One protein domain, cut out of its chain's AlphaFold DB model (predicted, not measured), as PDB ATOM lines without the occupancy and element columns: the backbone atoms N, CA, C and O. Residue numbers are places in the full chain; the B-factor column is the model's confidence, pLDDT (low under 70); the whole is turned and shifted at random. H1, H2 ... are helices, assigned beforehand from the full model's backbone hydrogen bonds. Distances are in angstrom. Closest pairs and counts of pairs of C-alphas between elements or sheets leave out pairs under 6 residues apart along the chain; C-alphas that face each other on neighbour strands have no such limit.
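This is residues 243 to 297 and 327 to 356 of the 396 residues of an uncharacterized protein of Rhodosporidium toruloides (UniProt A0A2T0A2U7). Two helices, the long H4 and the shorter H1, lie side by side and run opposite ways. The short helices H2 and H3, with the long loop that joins them, make a loose second layer along one side of that pair; the loop, residues 268 to 282, runs from H2 toward the last residues of H4, turns near Thr 279 and comes back to H3. H4 makes most of the length of the elongated outline, whose C-alphas span 41 by 25 by 24 A. The printed part has 85 residues with four named helices, in the order H1, H2, H3, H4, and no named strand; its class is all helix. It is compact, with a radius of gyration of the C-alphas of 12.7 A.

H4, residues 333 to 356, is the longest helix, 34.9 A from C-alpha 333 at (5.844, 2.308, -32.082) to C-alpha 356 at (-22.021, 20.755, -21.943). H1, residues 246 to 259, begins with C-alpha 246 at (-13.734, 10.540, -18.618) and is 20.5 A long. H3, residues 283 to 293, measures 15.1 A and ends with C-alpha 293 at (-0.514, 12.248, -15.756). H2, residues 262 to 267, measures 9.0 A.

H4 and H1 touch, with 16 pairs of C-alphas within 8 A; the closest are those of Leu 249 and Trp 346, 5.6 A apart. Their lines stand at a shallow tilt of 26 degrees, opposite ways. H3 is about perpendicular to H1, at 74 degrees; the two are close but not clearly touching, and their closest C-alphas are those of Arg 254 and Leu 293, 5.5 A apart. H3 and H4 are apart. H2 is close to H4 but not clearly touching it, with the closest C-alphas, of Gln 264 and Phe 336, 7.3 A apart and a steep tilt of 61 degrees. H2 and H3 are also close but not clearly touching, at a shallow tilt of 31 degrees, opposite ways; their closest C-alphas are those of Leu 265 and Leu 291, 7.9 A apart. Every O i to N i+4 pair is within hydrogen-bond range in H3 and H4, against 9 of 10 in H1 and 1 of 2 in H2.

The C-alphas of Tyr 327 and Ile 356 are the two farthest apart, at 41.7 A. Residues 298 to 326 are cut out between H3 and H4, and C-alphas 297 and 327 are 17.8 A apart across the cut. The link from H1 to H2 is tight, with 2 residues, and that from H2 to H3 is long, with 15. The mean pLDDT of the printed part is 87.5; residues 277 to 279, 297 and 327 are under 70.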
ATOM      1  N   GLU A 243     -20.321   4.026 -23.062       89.94
ATOM      2  CA  GLU A 243     -18.975   4.521 -23.338       89.94
ATOM      3  C   GLU A 243     -18.184   4.750 -22.040       89.94
ATOM      4  O   GLU A 243     -18.748   5.182 -21.034       89.94
ATOM      5  N   PRO A 244     -16.857   4.498 -22.042       93.12
ATOM      6  CA  PRO A 244     -16.028   4.696 -20.858       93.12
ATOM      7  C   PRO A 244     -16.098   6.146 -20.379       93.12
ATOM      8  O   PRO A 244     -16.006   7.084 -21.177       93.12
ATOM      9  N   THR A 245     -16.202   6.324 -19.063       94.00
ATOM     10  CA  THR A 245     -16.256   7.656 -18.459       94.00
ATOM     11  C   THR A 245     -14.945   8.412 -18.690       94.00
ATOM     12  O   THR A 245     -13.893   7.817 -18.955       94.00
ATOM     13  N   LEU A 246     -14.960   9.741 -18.535       92.56
ATOM     14  CA  LEU A 246     -13.734  10.540 -18.618       92.56
ATOM     15  C   LEU A 246     -12.657  10.049 -17.631       92.56
ATOM     16  O   LEU A 246     -11.467  10.051 -17.956       92.56
ATOM     17  N   SER A 247     -13.072   9.582 -16.450       92.25
ATOM     18  CA  SER A 247     -12.192   8.991 -15.436       92.25
ATOM     19  C   SER A 247     -11.542   7.691 -15.917       92.25
ATOM     20  O   SER A 247     -10.329   7.533 -15.767       92.25
ATOM     21  N   ASP A 248     -12.304   6.801 -16.556       94.06
ATOM     22  CA  ASP A 248     -11.788   5.534 -17.097       94.06
ATOM     23  C   ASP A 248     -10.788   5.777 -18.234       94.06
ATOM     24  O   ASP A 248      -9.712   5.169 -18.288       94.06
ATOM     25  N   LEU A 249     -11.109   6.727 -19.119       94.31
ATOM     26  CA  LEU A 249     -10.222   7.162 -20.198       94.31
ATOM     27  C   LEU A 249      -8.935   7.778 -19.646       94.31
ATOM     28  O   LEU A 249      -7.847   7.443 -20.113       94.31
ATOM     29  N   ARG A 250      -9.039   8.632 -18.621       93.19
ATOM     30  CA  ARG A 250      -7.886   9.243 -17.940       93.19
ATOM     31  C   ARG A 250      -6.974   8.176 -17.337       93.19
ATOM     32  O   ARG A 250      -5.752   8.295 -17.434       93.19
ATOM     33  N   TRP A 251      -7.545   7.140 -16.725       91.75
ATOM     34  CA  TRP A 251      -6.773   6.066 -16.099       91.75
ATOM     35  C   TRP A 251      -6.062   5.185 -17.127       91.75
ATOM     36  O   TRP A 251      -4.865   4.919 -16.995       91.75
ATOM     37  N   SER A 252      -6.766   4.827 -18.200       93.31
ATOM     38  CA  SER A 252      -6.208   4.074 -19.330       93.31
ATOM     39  C   SER A 252      -5.074   4.844 -20.015       93.31
ATOM     40  O   SER A 252      -3.992   4.304 -20.241       93.31
ATOM     41  N   LEU A 253      -5.282   6.142 -20.264       94.00
ATOM     42  CA  LEU A 253      -4.269   7.033 -20.825       94.00
ATOM     43  C   LEU A 253      -3.038   7.128 -19.918       94.00
ATOM     44  O   LEU A 253      -1.911   7.033 -20.395       94.00
ATOM     45  N   ARG A 254      -3.228   7.275 -18.601       92.94
ATOM     46  CA  ARG A 254      -2.121   7.315 -17.636       92.94
ATOM     47  C   ARG A 254      -1.272   6.046 -17.682       92.94
ATOM     48  O   ARG A 254      -0.047   6.148 -17.659       92.94
ATOM     49  N   ALA A 255      -1.900   4.872 -17.744       91.50
ATOM     50  CA  ALA A 255      -1.177   3.608 -17.834       91.50
ATOM     51  C   ALA A 255      -0.266   3.572 -19.072       91.50
ATOM     52  O   ALA A 255       0.908   3.233 -18.946       91.50
ATOM     53  N   LEU A 256      -0.772   4.014 -20.228       92.88
ATOM     54  CA  LEU A 256      -0.001   4.117 -21.469       92.88
ATOM     55  C   LEU A 256       1.132   5.149 -21.363       92.88
ATOM     56  O   LEU A 256       2.287   4.821 -21.630       92.88
ATOM     57  N   LEU A 257       0.848   6.360 -20.875       91.75
ATOM     58  CA  LEU A 257       1.846   7.425 -20.720       91.75
ATOM     59  C   LEU A 257       3.033   7.006 -19.839       91.75
ATOM     60  O   LEU A 257       4.168   7.393 -20.110       91.75
ATOM     61  N   LEU A 258       2.802   6.189 -18.807       90.69
ATOM     62  CA  LEU A 258       3.866   5.702 -17.926       90.69
ATOM     63  C   LEU A 258       4.855   4.759 -18.629       90.69
ATOM     64  O   LEU A 258       6.009   4.678 -18.191       90.69
ATOM     65  N   THR A 259       4.427   4.081 -19.700       90.25
ATOM     66  CA  THR A 259       5.274   3.175 -20.494       90.25
ATOM     67  C   THR A 259       6.200   3.907 -21.462       90.25
ATOM     68  O   THR A 259       7.217   3.349 -21.869       90.25
ATOM     69  N   LEU A 260       5.879   5.154 -21.810       90.44
ATOM     70  CA  LEU A 260       6.641   5.930 -22.777       90.44
ATOM     71  C   LEU A 260       7.913   6.527 -22.165       90.44
ATOM     72  O   LEU A 260       7.990   6.839 -20.970       90.44
ATOM     73  N   SER A 261       8.919   6.700 -23.021       90.06
ATOM     74  CA  SER A 261      10.116   7.487 -22.713       90.06
ATOM     75  C   SER A 261       9.825   8.992 -22.782       90.06
ATOM     76  O   SER A 261       8.914   9.426 -23.490       90.06
ATOM     77  N   ASP A 262      10.637   9.810 -22.110       87.19
ATOM     78  CA  ASP A 262      10.467  11.274 -22.099       87.19
ATOM     79  C   ASP A 262      10.552  11.889 -23.507       87.19
ATOM     80  O   ASP A 262       9.825  12.830 -23.828       87.19
ATOM     81  N   ALA A 263      11.397  11.320 -24.375       88.44
ATOM     82  CA  ALA A 263      11.498  11.731 -25.772       88.44
ATOM     83  C   ALA A 263      10.187  11.471 -26.531       88.44
ATOM     84  O   ALA A 263       9.698  12.353 -27.229       88.44
ATOM     85  N   GLN A 264       9.575  10.295 -26.349       92.19
ATOM     86  CA  GLN A 264       8.284   9.971 -26.965       92.19
ATOM     87  C   GLN A 264       7.169  10.876 -26.438       92.19
ATOM     88  O   GLN A 264       6.393  11.399 -27.231       92.19
ATOM     89  N   LEU A 265       7.130  11.142 -25.128       89.06
ATOM     90  CA  LEU A 265       6.152  12.059 -24.533       89.06
ATOM     91  C   LEU A 265       6.214  13.463 -25.153       89.06
ATOM     92  O   LEU A 265       5.172  14.079 -25.367       89.06
ATOM     93  N   ALA A 266       7.408  13.957 -25.493       87.88
ATOM     94  CA  ALA A 266       7.574  15.261 -26.137       87.88
ATOM     95  C   ALA A 266       6.993  15.323 -27.564       87.88
ATOM     96  O   ALA A 266       6.650  16.410 -28.030       87.88
ATOM     97  N   HIS A 267       6.850  14.177 -28.239       90.50
ATOM     98  CA  HIS A 267       6.298  14.078 -29.592       90.50
ATOM     99  C   HIS A 267       4.779  13.904 -29.638       90.50
ATOM    100  O   HIS A 267       4.203  14.037 -30.708       90.50
ATOM    101  N   ILE A 268       4.117  13.650 -28.508       88.81
ATOM    102  CA  ILE A 268       2.664  13.445 -28.461       88.81
ATOM    103  C   ILE A 268       1.860  14.725 -28.742       88.81
ATOM    104  O   ILE A 268       0.923  14.665 -29.539       88.81
ATOM    105  N   PRO A 269       2.167  15.884 -28.124       85.62
ATOM    106  CA  PRO A 269       1.299  17.054 -28.216       85.62
ATOM    107  C   PRO A 269       1.009  17.564 -29.645       85.62
ATOM    108  O   PRO A 269      -0.146  17.894 -29.902       85.62
ATOM    109  N   PRO A 270       1.954  17.556 -30.612       87.88
ATOM    110  CA  PRO A 270       1.669  17.906 -32.010       87.88
ATOM    111  C   PRO A 270       0.593  17.057 -32.701       87.88
ATOM    112  O   PRO A 270       0.085  17.464 -33.740       87.88
ATOM    113  N   HIS A 271       0.253  15.885 -32.160       88.69
ATOM    114  CA  HIS A 271      -0.800  15.033 -32.710       88.69
ATOM    115  C   HIS A 271      -2.203  15.415 -32.227       88.69
ATOM    116  O   HIS A 271      -3.167  14.796 -32.671       88.69
ATOM    117  N   LEU A 272      -2.343  16.379 -31.314       84.88
ATOM    118  CA  LEU A 272      -3.638  16.810 -30.797       84.88
ATOM    119  C   LEU A 272      -4.298  17.844 -31.708       84.88
ATOM    120  O   LEU A 272      -3.783  18.945 -31.897       84.88
ATOM    121  N   ASP A 273      -5.494  17.507 -32.178       83.88
ATOM    122  CA  ASP A 273      -6.393  18.439 -32.849       83.88
ATOM    123  C   ASP A 273      -7.190  19.185 -31.768       83.88
ATOM    124  O   ASP A 273      -8.079  18.610 -31.141       83.88
ATOM    125  N   LEU A 274      -6.819  20.440 -31.490       81.06
ATOM    126  CA  LEU A 274      -7.491  21.260 -30.477       81.06
ATOM    127  C   LEU A 274      -8.593  22.102 -31.103       81.06
ATOM    128  O   LEU A 274      -8.369  22.807 -32.090       81.06
ATOM    129  N   ASN A 275      -9.770  22.075 -30.485       78.69
ATOM    130  CA  ASN A 275     -10.868  22.931 -30.899       78.69
ATOM    131  C   ASN A 275     -10.581  24.417 -30.598       78.69
ATOM    132  O   ASN A 275      -9.744  24.753 -29.758       78.69
ATOM    133  N   PRO A 276     -11.260  25.358 -31.273       76.56
ATOM    134  CA  PRO A 276     -11.177  26.766 -30.911       76.56
ATOM    135  C   PRO A 276     -11.938  27.060 -29.598       76.56
ATOM    136  O   PRO A 276     -12.908  26.367 -29.274       76.56
ATOM    137  N   PRO A 277     -11.547  28.111 -28.846       69.19
ATOM    138  CA  PRO A 277     -12.251  28.550 -27.635       69.19
ATOM    139  C   PRO A 277     -13.739  28.842 -27.925       69.19
ATOM    140  O   PRO A 277     -14.082  29.190 -29.061       69.19
ATOM    141  N   PRO A 278     -14.641  28.731 -26.928       66.06
ATOM    142  CA  PRO A 278     -14.406  28.974 -25.496       66.06
ATOM    143  C   PRO A 278     -14.062  27.775 -24.626       66.06
ATOM    144  O   PRO A 278     -13.589  27.977 -23.513       66.06
ATOM    145  N   THR A 279     -14.359  26.567 -25.082       67.06
ATOM    146  CA  THR A 279     -14.339  25.366 -24.236       67.06
ATOM    147  C   THR A 279     -13.055  24.566 -24.387       67.06
ATOM    148  O   THR A 279     -12.745  23.737 -23.536       67.06
ATOM    149  N   ALA A 280     -12.282  24.843 -25.436       75.12
ATOM    150  CA  ALA A 280     -11.025  24.168 -25.674       75.12
ATOM    151  C   ALA A 280      -9.938  24.645 -24.691       75.12
ATOM    152  O   ALA A 280      -9.670  25.852 -24.596       75.12
ATOM    153  N   PRO A 281      -9.291  23.722 -23.964       78.38
ATOM    154  CA  PRO A 281      -8.146  24.053 -23.139       78.38
ATOM    155  C   PRO A 281      -6.969  24.488 -24.017       78.38
ATOM    156  O   PRO A 281      -6.808  24.036 -25.151       78.38
ATOM    157  N   SER A 282      -6.115  25.370 -23.494       81.69
ATOM    158  CA  SER A 282      -4.910  25.755 -24.224       81.69
ATOM    159  C   SER A 282      -3.969  24.560 -24.373       81.69
ATOM    160  O   SER A 282      -3.901  23.685 -23.505       81.69
ATOM    161  N   TYR A 283      -3.188  24.553 -25.451       80.50
ATOM    162  CA  TYR A 283      -2.178  23.524 -25.684       80.50
ATOM    163  C   TYR A 283      -1.225  23.353 -24.495       80.50
ATOM    164  O   TYR A 283      -0.946  22.232 -24.078       80.50
ATOM    165  N   GLU A 284      -0.781  24.460 -23.893       81.62
ATOM    166  CA  GLU A 284       0.073  24.429 -22.700       81.62
ATOM    167  C   GLU A 284      -0.636  23.806 -21.490       81.62
ATOM    168  O   GLU A 284      -0.015  23.047 -20.747       81.62
ATOM    169  N   ALA A 285      -1.938  24.059 -21.310       85.69
ATOM    170  CA  ALA A 285      -2.712  23.433 -20.240       85.69
ATOM    171  C   ALA A 285      -2.818  21.915 -20.439       85.69
ATOM    172  O   ALA A 285      -2.617  21.157 -19.490       85.69
ATOM    173  N   ILE A 286      -3.068  21.460 -21.671       83.25
ATOM    174  CA  ILE A 286      -3.148  20.027 -21.988       83.25
ATOM    175  C   ILE A 286      -1.782  19.370 -21.827       83.25
ATOM    176  O   ILE A 286      -1.676  18.318 -21.204       83.25
ATOM    177  N   LYS A 287      -0.721  20.004 -22.324       80.88
ATOM    178  CA  LYS A 287       0.651  19.518 -22.172       80.88
ATOM    179  C   LYS A 287       1.030  19.378 -20.698       80.88
ATOM    180  O   LYS A 287       1.546  18.334 -20.308       80.88
ATOM    181  N   ALA A 288       0.751  20.388 -19.874       85.62
ATOM    182  CA  ALA A 288       1.004  20.329 -18.437       85.62
ATOM    183  C   ALA A 288       0.207  19.200 -17.762       85.62
ATOM    184  O   ALA A 288       0.755  18.459 -16.946       85.62
ATOM    185  N   GLU A 289      -1.060  19.021 -18.142       86.88
ATOM    186  CA  GLU A 289      -1.903  17.943 -17.626       86.88
ATOM    187  C   GLU A 289      -1.380  16.558 -18.036       86.88
ATOM    188  O   GLU A 289      -1.210  15.699 -17.174       86.88
ATOM    189  N   VAL A 290      -1.029  16.350 -19.305       83.88
ATOM    190  CA  VAL A 290      -0.455  15.091 -19.813       83.88
ATOM    191  C   VAL A 290       0.861  14.759 -19.108       83.88
ATOM    192  O   VAL A 290       1.055  13.627 -18.668       83.88
ATOM    193  N   LEU A 291       1.741  15.746 -18.922       84.00
ATOM    194  CA  LEU A 291       2.989  15.557 -18.177       84.00
ATOM    195  C   LEU A 291       2.723  15.212 -16.703       84.00
ATOM    196  O   LEU A 291       3.389  14.340 -16.148       84.00
ATOM    197  N   SER A 292       1.715  15.829 -16.080       86.00
ATOM    198  CA  SER A 292       1.300  15.478 -14.715       86.00
ATOM    199  C   SER A 292       0.728  14.057 -14.623       86.00
ATOM    200  O   SER A 292       0.976  13.340 -13.651       86.00
ATOM    201  N   LEU A 293       0.014  13.606 -15.660       84.12
ATOM    202  CA  LEU A 293      -0.514  12.248 -15.756       84.12
ATOM    203  C   LEU A 293       0.598  11.218 -15.949       84.12
ATOM    204  O   LEU A 293       0.473  10.115 -15.425       84.12
ATOM    205  N   ALA A 294       1.686  11.569 -16.633       78.25
ATOM    206  CA  ALA A 294       2.854  10.708 -16.808       78.25
ATOM    207  C   ALA A 294       3.741  10.613 -15.549       78.25
ATOM    208  O   ALA A 294       4.642   9.772 -15.488       78.25
ATOM    209  N   ALA A 295       3.505  11.446 -14.527       77.25
ATOM    210  CA  ALA A 295       4.278  11.399 -13.294       77.25
ATOM    211  C   ALA A 295       3.957  10.118 -12.495       77.25
ATOM    212  O   ALA A 295       2.776   9.839 -12.231       77.25
ATOM    213  N   PRO A 296       4.972   9.338 -12.071       71.38
ATOM    214  CA  PRO A 296       4.749   8.184 -11.209       71.38
ATOM    215  C   PRO A 296       4.074   8.630  -9.902       71.38
ATOM    216  O   PRO A 296       4.294   9.761  -9.458       71.38
ATOM    217  N   PRO A 297       3.228   7.783  -9.281       68.19
ATOM    218  CA  PRO A 297       2.666   8.114  -7.978       68.19
ATOM    219  C   PRO A 297       3.811   8.416  -7.000       68.19
ATOM    220  O   PRO A 297       4.854   7.754  -7.085       68.19
ATOM    221  N   TYR A 327      16.902   5.872 -17.172       63.66
ATOM    222  CA  TYR A 327      16.717   5.707 -18.611       63.66
ATOM    223  C   TYR A 327      15.575   4.716 -18.861       63.66
ATOM    224  O   TYR A 327      15.732   3.509 -18.664       63.66
ATOM    225  N   LYS A 328      14.411   5.229 -19.271       72.56
ATOM    226  CA  LYS A 328      13.333   4.408 -19.810       72.56
ATOM    227  C   LYS A 328      13.683   4.100 -21.265       72.56
ATOM    228  O   LYS A 328      13.788   5.048 -22.050       72.56
ATOM    229  N   PRO A 329      13.880   2.825 -21.642       77.44
ATOM    230  CA  PRO A 329      14.038   2.492 -23.048       77.44
ATOM    231  C   PRO A 329      12.792   2.956 -23.819       77.44
ATOM    232  O   PRO A 329      11.695   2.969 -23.250       77.44
ATOM    233  N   PRO A 330      12.939   3.366 -25.088       85.19
ATOM    234  CA  PRO A 330      11.796   3.765 -25.895       85.19
ATOM    235  C   PRO A 330      10.807   2.600 -26.006       85.19
ATOM    236  O   PRO A 330      11.200   1.462 -26.271       85.19
ATOM    237  N   ALA A 331       9.524   2.892 -25.796       91.38
ATOM    238  CA  ALA A 331       8.452   1.935 -26.035       91.38
ATOM    239  C   ALA A 331       8.351   1.611 -27.535       91.38
ATOM    240  O   ALA A 331       8.858   2.363 -28.374       91.38
ATOM    241  N   SER A 332       7.670   0.518 -27.884       94.81
ATOM    242  CA  SER A 332       7.407   0.189 -29.288       94.81
ATOM    243  C   SER A 332       6.552   1.267 -29.969       94.81
ATOM    244  O   SER A 332       5.782   1.971 -29.313       94.81
ATOM    245  N   GLN A 333       6.656   1.369 -31.299       94.69
ATOM    246  CA  GLN A 333       5.844   2.308 -32.082       94.69
ATOM    247  C   GLN A 333       4.340   2.075 -31.875       94.69
ATOM    248  O   GLN A 333       3.597   3.032 -31.713       94.69
ATOM    249  N   GLN A 334       3.915   0.812 -31.765       96.25
ATOM    250  CA  GLN A 334       2.521   0.463 -31.487       96.25
ATOM    251  C   GLN A 334       2.009   1.106 -30.191       96.25
ATOM    252  O   GLN A 334       0.935   1.690 -30.183       96.25
ATOM    253  N   ILE A 335       2.794   1.056 -29.106       94.19
ATOM    254  CA  ILE A 335       2.406   1.663 -27.823       94.19
ATOM    255  C   ILE A 335       2.292   3.185 -27.959       94.19
ATOM    256  O   ILE A 335       1.407   3.798 -27.361       94.19
ATOM    257  N   PHE A 336       3.174   3.810 -28.743       94.56
ATOM    258  CA  PHE A 336       3.087   5.240 -29.029       94.56
ATOM    259  C   PHE A 336       1.800   5.583 -29.793       94.56
ATOM    260  O   PHE A 336       1.065   6.470 -29.361       94.56
ATOM    261  N   ASP A 337       1.491   4.847 -30.862       95.44
ATOM    262  CA  ASP A 337       0.291   5.066 -31.674       95.44
ATOM    263  C   ASP A 337      -0.991   4.843 -30.848       95.44
ATOM    264  O   ASP A 337      -1.893   5.685 -30.861       95.44
ATOM    265  N   ASP A 338      -1.032   3.783 -30.034       95.81
ATOM    266  CA  ASP A 338      -2.128   3.504 -29.097       95.81
ATOM    267  C   ASP A 338      -2.297   4.643 -28.079       95.81
ATOM    268  O   ASP A 338      -3.420   5.045 -27.756       95.81
ATOM    269  N   THR A 339      -1.187   5.219 -27.600       94.19
ATOM    270  CA  THR A 339      -1.214   6.375 -26.694       94.19
ATOM    271  C   THR A 339      -1.792   7.607 -27.380       94.19
ATOM    272  O   THR A 339      -2.595   8.317 -26.774       94.19
ATOM    273  N   VAL A 340      -1.431   7.865 -28.641       95.31
ATOM    274  CA  VAL A 340      -1.981   8.987 -29.419       95.31
ATOM    275  C   VAL A 340      -3.488   8.817 -29.615       95.31
ATOM    276  O   VAL A 340      -4.240   9.766 -29.391       95.31
ATOM    277  N   VAL A 341      -3.956   7.615 -29.964       95.62
ATOM    278  CA  VAL A 341      -5.392   7.321 -30.109       95.62
ATOM    279  C   VAL A 341      -6.130   7.496 -28.778       95.62
ATOM    280  O   VAL A 341      -7.164   8.170 -28.731       95.62
ATOM    281  N   ALA A 342      -5.592   6.948 -27.684       94.81
ATOM    282  CA  ALA A 342      -6.172   7.089 -26.351       94.81
ATOM    283  C   ALA A 342      -6.239   8.558 -25.911       94.81
ATOM    284  O   ALA A 342      -7.254   8.996 -25.365       94.81
ATOM    285  N   LEU A 343      -5.194   9.335 -26.199       93.88
ATOM    286  CA  LEU A 343      -5.148  10.757 -25.889       93.88
ATOM    287  C   LEU A 343      -6.169  11.551 -26.707       93.88
ATOM    288  O   LEU A 343      -6.871  12.382 -26.135       93.88
ATOM    289  N   LYS A 344      -6.296  11.287 -28.016       93.69
ATOM    290  CA  LYS A 344      -7.324  11.915 -28.863       93.69
ATOM    291  C   LYS A 344      -8.727  11.628 -28.334       93.69
ATOM    292  O   LYS A 344      -9.531  12.549 -28.211       93.69
ATOM    293  N   LYS A 345      -9.005  10.372 -27.965       94.06
ATOM    294  CA  LYS A 345     -10.296   9.963 -27.393       94.06
ATOM    295  C   LYS A 345     -10.577  10.664 -26.061       94.06
ATOM    296  O   LYS A 345     -11.666  11.202 -25.878       94.06
ATOM    297  N   TRP A 346      -9.595  10.696 -25.159       94.00
ATOM    298  CA  TRP A 346      -9.705  11.401 -23.880       94.00
ATOM    299  C   TRP A 346      -9.922  12.908 -24.071       94.00
ATOM    300  O   TRP A 346     -10.811  13.474 -23.437       94.00
ATOM    301  N   ASN A 347      -9.165  13.555 -24.967       92.31
ATOM    302  CA  ASN A 347      -9.298  14.990 -25.222       92.31
ATOM    303  C   ASN A 347     -10.667  15.333 -25.816       92.31
ATOM    304  O   ASN A 347     -11.322  16.247 -25.325       92.31
ATOM    305  N   LYS A 348     -11.131  14.562 -26.810       92.00
ATOM    306  CA  LYS A 348     -12.468  14.729 -27.393       92.00
ATOM    307  C   LYS A 348     -13.547  14.661 -26.311       92.00
ATOM    308  O   LYS A 348     -14.324  15.601 -26.171       92.00
ATOM    309  N   ARG A 349     -13.537  13.599 -25.499       93.25
ATOM    310  CA  ARG A 349     -14.523  13.404 -24.430       93.25
ATOM    311  C   ARG A 349     -14.506  14.542 -23.407       93.25
ATOM    312  O   ARG A 349     -15.550  15.023 -22.978       93.25
ATOM    313  N   ARG A 350     -13.311  14.989 -23.027       91.81
ATOM    314  CA  ARG A 350     -13.136  16.114 -22.109       91.81
ATOM    315  C   ARG A 350     -13.719  17.410 -22.674       91.81
ATOM    316  O   ARG A 350     -14.375  18.146 -21.946       91.81
ATOM    317  N   GLU A 351     -13.457  17.713 -23.941       91.94
ATOM    318  CA  GLU A 351     -13.980  18.919 -24.590       91.94
ATOM    319  C   GLU A 351     -15.507  18.890 -24.728       91.94
ATOM    320  O   GLU A 351     -16.141  19.936 -24.598       91.94
ATOM    321  N   GLU A 352     -16.095  17.713 -24.951       93.00
ATOM    322  CA  GLU A 352     -17.549  17.521 -24.961       93.00
ATOM    323  C   GLU A 352     -18.160  17.808 -23.583       93.00
ATOM    324  O   GLU A 352     -19.101  18.594 -23.490       93.00
ATOM    325  N   GLU A 353     -17.593  17.257 -22.502       93.75
ATOM    326  CA  GLU A 353     -18.060  17.523 -21.131       93.75
ATOM    327  C   GLU A 353     -17.923  19.006 -20.749       93.75
ATOM    328  O   GLU A 353     -18.859  19.592 -20.205       93.75
ATOM    329  N   LEU A 354     -16.804  19.648 -21.106       91.62
ATOM    330  CA  LEU A 354     -16.608  21.085 -20.885       91.62
ATOM    331  C   LEU A 354     -17.594  21.942 -21.689       91.62
ATOM    332  O   LEU A 354     -18.017  22.998 -21.216       91.62
ATOM    333  N   ALA A 355     -17.947  21.524 -22.906       93.69
ATOM    334  CA  ALA A 355     -18.933  22.220 -23.724       93.69
ATOM    335  C   ALA A 355     -20.337  22.135 -23.120       93.69
ATOM    336  O   ALA A 355     -21.009  23.164 -23.041       93.69
ATOM    337  N   ILE A 356     -20.744  20.955 -22.643       94.12
ATOM    338  CA  ILE A 356     -22.021  20.755 -21.943       94.12
ATOM    339  C   ILE A 356     -22.070  21.616 -20.677       94.12
ATOM    340  O   ILE A 356     -22.973  22.437 -20.531       94.12
TER     341      ILE A 356